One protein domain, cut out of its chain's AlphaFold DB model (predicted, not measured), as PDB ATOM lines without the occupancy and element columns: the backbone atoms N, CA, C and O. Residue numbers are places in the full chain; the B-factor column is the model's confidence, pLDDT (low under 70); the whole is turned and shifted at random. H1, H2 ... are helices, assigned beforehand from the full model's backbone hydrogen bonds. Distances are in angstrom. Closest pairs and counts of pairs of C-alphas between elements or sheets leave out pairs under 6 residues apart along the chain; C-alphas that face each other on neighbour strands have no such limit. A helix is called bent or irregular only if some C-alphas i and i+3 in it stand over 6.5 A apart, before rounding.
ATOM      1  N   ILE A 379      53.032 -26.767   6.626       91.44
ATOM      2  CA  ILE A 379      52.734 -27.520   7.856       91.44
ATOM      3  C   ILE A 379      53.243 -26.770   9.107       91.44
ATOM      4  O   ILE A 379      54.261 -26.082   9.023       91.44
ATOM      5  N   PRO A 380      52.586 -26.898  10.275       93.56
ATOM      6  CA  PRO A 380      53.098 -26.320  11.511       93.56
ATOM      7  C   PRO A 380      54.197 -27.171  12.137       93.56
ATOM      8  O   PRO A 380      54.198 -28.397  11.996       93.56
ATOM      9  N   ASP A 381      55.035 -26.544  12.959       92.19
ATOM     10  CA  ASP A 381      55.856 -27.257  13.936       92.19
ATOM     11  C   ASP A 381      54.988 -28.168  14.822       92.19
ATOM     12  O   ASP A 381      53.829 -27.871  15.131       92.19
ATOM     13  N   ALA A 382      55.540 -29.307  15.234       92.88
ATOM     14  CA  ALA A 382      54.837 -30.268  16.077       92.88
ATOM     15  C   ALA A 382      54.597 -29.704  17.493       92.88
ATOM     16  O   ALA A 382      55.538 -29.546  18.273       92.88
ATOM     17  N   GLY A 383      53.329 -29.454  17.836       91.12
ATOM     18  CA  GLY A 383      52.902 -28.762  19.059       91.12
ATOM     19  C   GLY A 383      52.336 -27.355  18.813       91.12
ATOM     20  O   GLY A 383      51.731 -26.785  19.719       91.12
ATOM     21  N   SER A 384      52.492 -26.800  17.604       93.38
ATOM     22  CA  SER A 384      51.996 -25.466  17.220       93.38
ATOM     23  C   SER A 384      50.657 -25.505  16.464       93.38
ATOM     24  O   SER A 384      50.278 -24.521  15.824       93.38
ATOM     25  N   GLU A 385      49.919 -26.621  16.532       93.50
ATOM     26  CA  GLU A 385      48.645 -26.833  15.827       93.50
ATOM     27  C   GLU A 385      47.614 -25.729  16.102       93.50
ATOM     28  O   GLU A 385      46.977 -25.257  15.166       93.50
ATOM     29  N   SER A 386      47.480 -25.276  17.355       94.88
ATOM     30  CA  SER A 386      46.517 -24.234  17.757       94.88
ATOM     31  C   SER A 386      46.745 -22.906  17.030       94.88
ATOM     32  O   SER A 386      45.873 -22.431  16.298       94.88
ATOM     33  N   THR A 387      47.946 -22.335  17.163       96.06
ATOM     34  CA  THR A 387      48.307 -21.067  16.515       96.06
ATOM     35  C   THR A 387      48.155 -21.169  15.001       96.06
ATOM     36  O   THR A 387      47.575 -20.287  14.376       96.06
ATOM     37  N   TRP A 388      48.606 -22.276  14.411       95.44
ATOM     38  CA  TRP A 388      48.516 -22.505  12.974       95.44
ATOM     39  C   TRP A 388      47.078 -22.638  12.468       95.44
ATOM     40  O   TRP A 388      46.737 -22.038  11.446       95.44
ATOM     41  N   LEU A 389      46.221 -23.372  13.183       95.50
ATOM     42  CA  LEU A 389      44.824 -23.575  12.809       95.50
ATOM     43  C   LEU A 389      44.052 -22.251  12.867       95.50
ATOM     44  O   LEU A 389      43.303 -21.947  11.941       95.50
ATOM     45  N   ARG A 390      44.307 -21.416  13.887       96.81
ATOM     46  CA  ARG A 390      43.772 -20.045  13.979       96.81
ATOM     47  C   ARG A 390      44.270 -19.162  12.832       96.81
ATOM     48  O   ARG A 390      43.458 -18.526  12.164       96.81
ATOM     49  N   SER A 391      45.581 -19.138  12.573       96.81
ATOM     50  CA  SER A 391      46.188 -18.280  11.544       96.81
ATOM     51  C   SER A 391      45.742 -18.620  10.119       96.81
ATOM     52  O   SER A 391      45.585 -17.712   9.309       96.81
ATOM     53  N   ASN A 392      45.510 -19.899   9.810       97.00
ATOM     54  CA  ASN A 392      45.074 -20.340   8.480       97.00
ATOM     55  C   ASN A 392      43.542 -20.434   8.333       97.00
ATOM     56  O   ASN A 392      43.050 -20.636   7.224       97.00
ATOM     57  N   MET A 393      42.768 -20.227   9.405       96.94
ATOM     58  CA  MET A 393      41.300 -20.286   9.371       96.94
ATOM     59  C   MET A 393      40.645 -19.390   8.296       96.94
ATOM     60  O   MET A 393      39.684 -19.851   7.677       96.94
ATOM     61  N   PRO A 394      41.121 -18.156   8.008       97.62
ATOM     62  CA  PRO A 394      40.579 -17.358   6.906       97.62
ATOM     63  C   PRO A 394      40.773 -18.039   5.547       97.62
ATOM     64  O   PRO A 394      39.815 -18.167   4.793       97.62
ATOM     65  N   PHE A 395      41.975 -18.563   5.275       96.56
ATOM     66  CA  PHE A 395      42.272 -19.311   4.049       96.56
ATOM     67  C   PHE A 395      41.380 -20.554   3.924       96.56
ATOM     68  O   PHE A 395      40.784 -20.774   2.874       96.56
ATOM     69  N   PHE A 396      41.200 -21.322   5.003       97.19
ATOM     70  CA  PHE A 396      40.329 -22.503   4.999       97.19
ATOM     71  C   PHE A 396      38.860 -22.166   4.698       97.19
ATOM     72  O   PHE A 396      38.200 -22.911   3.976       97.19
ATOM     73  N   LYS A 397      38.357 -21.025   5.188       97.88
ATOM     74  CA  LYS A 397      37.003 -20.533   4.875       97.88
ATOM     75  C   LYS A 397      36.869 -20.064   3.424       97.88
ATOM     76  O   LYS A 397      35.878 -20.403   2.784       97.88
ATOM     77  N   THR A 398      37.867 -19.364   2.886       97.88
ATOM     78  CA  THR A 398      37.919 -18.992   1.461       97.88
ATOM     79  C   THR A 398      37.945 -20.235   0.564       97.88
ATOM     80  O   THR A 398      37.124 -20.345  -0.344       97.88
ATOM     81  N   GLN A 399      38.777 -21.241   0.865       97.56
ATOM     82  CA  GLN A 399      38.769 -22.516   0.136       97.56
ATOM     83  C   GLN A 399      37.395 -23.207   0.176       97.56
ATOM     84  O   GLN A 399      36.892 -23.646  -0.853       97.56
ATOM     85  N   ALA A 400      36.766 -23.265   1.353       97.62
ATOM     86  CA  ALA A 400      35.479 -23.926   1.555       97.62
ATOM     87  C   ALA A 400      34.289 -23.233   0.859       97.62
ATOM     88  O   ALA A 400      33.382 -23.915   0.381       97.62
ATOM     89  N   HIS A 401      34.255 -21.896   0.840       97.25
ATOM     90  CA  HIS A 401      33.061 -21.130   0.452       97.25
ATOM     91  C   HIS A 401      33.218 -20.306  -0.832       97.25
ATOM     92  O   HIS A 401      32.233 -20.119  -1.540       97.25
ATOM     93  N   GLU A 402      34.419 -19.814  -1.146       97.00
ATOM     94  CA  GLU A 402      34.682 -19.023  -2.361       97.00
ATOM     95  C   GLU A 402      35.197 -19.906  -3.506       97.00
ATOM     96  O   GLU A 402      34.863 -19.672  -4.667       97.00
ATOM     97  N   HIS A 403      35.973 -20.946  -3.182       95.38
ATOM     98  CA  HIS A 403      36.468 -21.940  -4.145       95.38
ATOM     99  C   HIS A 403      35.656 -23.247  -4.173       95.38
ATOM    100  O   HIS A 403      35.997 -24.153  -4.931       95.38
ATOM    101  N   ASP A 404      34.583 -23.325  -3.380       96.06
ATOM    102  CA  ASP A 404      33.654 -24.462  -3.284       96.06
ATOM    103  C   ASP A 404      34.326 -25.825  -2.993       96.06
ATOM    104  O   ASP A 404      33.852 -26.884  -3.414       96.06
ATOM    105  N   ASP A 405      35.442 -25.827  -2.252       96.12
ATOM    106  CA  ASP A 405      36.169 -27.059  -1.944       96.12
ATOM    107  C   ASP A 405      35.462 -27.870  -0.847       96.12
ATOM    108  O   ASP A 405      35.548 -27.620   0.361       96.12
ATOM    109  N   ASP A 406      34.782 -28.908  -1.320       97.56
ATOM    110  CA  ASP A 406      34.087 -29.951  -0.579       97.56
ATOM    111  C   ASP A 406      34.918 -30.575   0.562       97.56
ATOM    112  O   ASP A 406      34.356 -31.021   1.566       97.56
ATOM    113  N   ASN A 407      36.248 -30.627   0.430       95.31
ATOM    114  CA  ASN A 407      37.142 -31.186   1.444       95.31
ATOM    115  C   ASN A 407      37.413 -30.183   2.568       95.31
ATOM    116  O   ASN A 407      37.399 -30.561   3.741       95.31
ATOM    117  N   PHE A 408      37.585 -28.901   2.233       97.19
ATOM    118  CA  PHE A 408      37.694 -27.844   3.238       97.19
ATOM    119  C   PHE A 408      36.368 -27.619   3.971       97.19
ATOM    120  O   PHE A 408      36.399 -27.449   5.186       97.19
ATOM    121  N   ARG A 409      35.208 -27.727   3.299       98.31
ATOM    122  CA  ARG A 409      33.895 -27.725   3.981       98.31
ATOM    123  C   ARG A 409      33.807 -28.838   5.036       98.31
ATOM    124  O   ARG A 409      33.620 -28.538   6.211       98.31
ATOM    125  N   LYS A 410      34.099 -30.091   4.663       97.94
ATOM    126  CA  LYS A 410      34.131 -31.237   5.603       97.94
ATOM    127  C   LYS A 410      35.136 -31.057   6.747       97.94
ATOM    128  O   LYS A 410      34.883 -31.525   7.853       97.94
ATOM    129  N   MET A 411      36.266 -30.392   6.500       97.06
ATOM    130  CA  MET A 411      37.256 -30.091   7.537       97.06
ATOM    131  C   MET A 411      36.747 -29.042   8.537       97.06
ATOM    132  O   MET A 411      36.979 -29.186   9.735       97.06
ATOM    133  N   LEU A 412      36.047 -28.000   8.076       98.19
ATOM    134  CA  LEU A 412      35.429 -27.008   8.963       98.19
ATOM    135  C   LEU A 412      34.325 -27.651   9.820       98.19
ATOM    136  O   LEU A 412      34.334 -27.471  11.038       98.19
ATOM    137  N   ASP A 413      33.471 -28.483   9.215       98.19
ATOM    138  CA  ASP A 413      32.458 -29.279   9.926       98.19
ATOM    139  C   ASP A 413      33.100 -30.226  10.962       98.19
ATOM    140  O   ASP A 413      32.588 -30.414  12.069       98.19
ATOM    141  N   GLU A 414      34.246 -30.835  10.626       98.25
ATOM    142  CA  GLU A 414      35.010 -31.665  11.557       98.25
ATOM    143  C   GLU A 414      35.498 -30.854  12.762       98.25
ATOM    144  O   GLU A 414      35.315 -31.310  13.891       98.25
ATOM    145  N   ILE A 415      36.099 -29.679  12.537       97.81
ATOM    146  CA  ILE A 415      36.639 -28.812  13.595       97.81
ATOM    147  C   ILE A 415      35.532 -28.350  14.552       97.81
ATOM    148  O   ILE A 415      35.762 -28.306  15.757       97.81
ATOM    149  N   GLU A 416      34.329 -28.052  14.053       97.44
ATOM    150  CA  GLU A 416      33.196 -27.670  14.907       97.44
ATOM    151  C   GLU A 416      32.641 -28.848  15.728       97.44
ATOM    152  O   GLU A 416      32.273 -28.672  16.892       97.44
ATOM    153  N   ARG A 417      32.601 -30.054  15.144       97.69
ATOM    154  CA  ARG A 417      32.062 -31.271  15.779       97.69
ATOM    155  C   ARG A 417      33.042 -31.949  16.749       97.69
ATOM    156  O   ARG A 417      32.625 -32.764  17.572       97.69
ATOM    157  N   ARG A 418      34.346 -31.693  16.619       97.38
ATOM    158  CA  ARG A 418      35.409 -32.280  17.448       97.38
ATOM    159  C   ARG A 418      35.825 -31.318  18.556       97.38
ATOM    160  O   ARG A 418      36.621 -30.418  18.312       97.38
ATOM    161  N   ASP A 419      35.364 -31.555  19.785       97.50
ATOM    162  CA  ASP A 419      35.730 -30.752  20.969       97.50
ATOM    163  C   ASP A 419      37.247 -30.574  21.151       97.50
ATOM    164  O   ASP A 419      37.693 -29.552  21.669       97.50
ATOM    165  N   ASP A 420      38.047 -31.567  20.755       96.00
ATOM    166  CA  ASP A 420      39.506 -31.529  20.844       96.00
ATOM    167  C   ASP A 420      40.142 -30.577  19.818       96.00
ATOM    168  O   ASP A 420      41.102 -29.891  20.158       96.00
ATOM    169  N   LEU A 421      39.573 -30.461  18.611       96.81
ATOM    170  CA  LEU A 421      39.979 -29.462  17.612       96.81
ATOM    171  C   LEU A 421      39.365 -28.084  17.885       96.81
ATOM    172  O   LEU A 421      40.026 -27.068  17.690       96.81
ATOM    173  N   LYS A 422      38.120 -28.030  18.360       97.00
ATOM    174  CA  LYS A 422      37.409 -26.783  18.657       97.00
ATOM    175  C   LYS A 422      38.128 -25.957  19.727       97.00
ATOM    176  O   LYS A 422      38.369 -24.768  19.532       97.00
ATOM    177  N   LYS A 423      38.606 -26.609  20.791       97.00
ATOM    178  CA  LYS A 423      39.445 -25.987  21.835       97.00
ATOM    179  C   LYS A 423      40.779 -25.435  21.320       97.00
ATOM    180  O   LYS A 423      41.409 -24.639  22.007       97.00
ATOM    181  N   LEU A 424      41.238 -25.837  20.131       93.44
ATOM    182  CA  LEU A 424      42.426 -25.240  19.520       93.44
ATOM    183  C   LEU A 424      42.148 -23.861  18.916       93.44
ATOM    184  O   LEU A 424      43.099 -23.107  18.733       93.44
ATOM    185  N   ILE A 425      40.894 -23.515  18.609       93.88
ATOM    186  CA  ILE A 425      40.531 -22.243  17.959       93.88
ATOM    187  C   ILE A 425      39.816 -21.244  18.878       93.88
ATOM    188  O   ILE A 425      39.767 -20.065  18.532       93.88
ATOM    189  N   GLU A 426      39.336 -21.700  20.041       90.00
ATOM    190  CA  GLU A 426      38.845 -20.887  21.170       90.00
ATOM    191  C   GLU A 426      40.009 -20.246  21.948       90.00
ATOM    192  O   GLU A 426      40.202 -19.015  21.841       90.00
TER     193      GLU A 426
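AT A GLANCE: This is residues 379 to 426 of the 426 residues of an uncharacterized protein of Fonsecaea monophora (UniProt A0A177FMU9). Helices H1 and H2 make a V, joined by the tight link after H1, and the short H3 turns in from the far end of H2 towards the open side. The 48 printed residues hold three named helices, H1, H2, H3 in chain order, and no named strand; the class is all helix. The whole is compact, radius of gyration of the C-alphas 10.8 A, spans 30 by 21 by 15 A.

IN THESE COORDINATES: H1, residues 385 to 401, starts at C-alpha (48.645, -26.833, 15.827) and measures 22.6 A. It has a kink of 52 degrees near residue 392 and is irregular: C-alphas 391 and 394 are 7.3 A apart. H2, residues 406 to 417, measures 16.5 A. H3, residues 419 to 422, ends at C-alpha (37.409, -26.783, 18.657).

HOW THE PARTS SIT: H1 touches H2 with residues 396 to 401 alone, opposite ways at a steep tilt of 47 degrees; the closest C-alphas, of Ala 400 and Arg 409, are 4.8 A apart. H2 and H3 only just touch, only at the corner, with 3 pairs of C-alphas within 8 A, closest Ile 415 and Leu 421 at 5.3 A. H1 and H3 are near each other. Every O i to N i+4 pair is within hydrogen-bond range in H2, 11 of 13 in H1; H3 is too short for one.

THE WHOLE: The farthest C-alphas, of Gly 383 and Asp 404, are 29.8 A apart. The printed part has no cut, both links are tight, and no printed residue is under 70 in pLDDT.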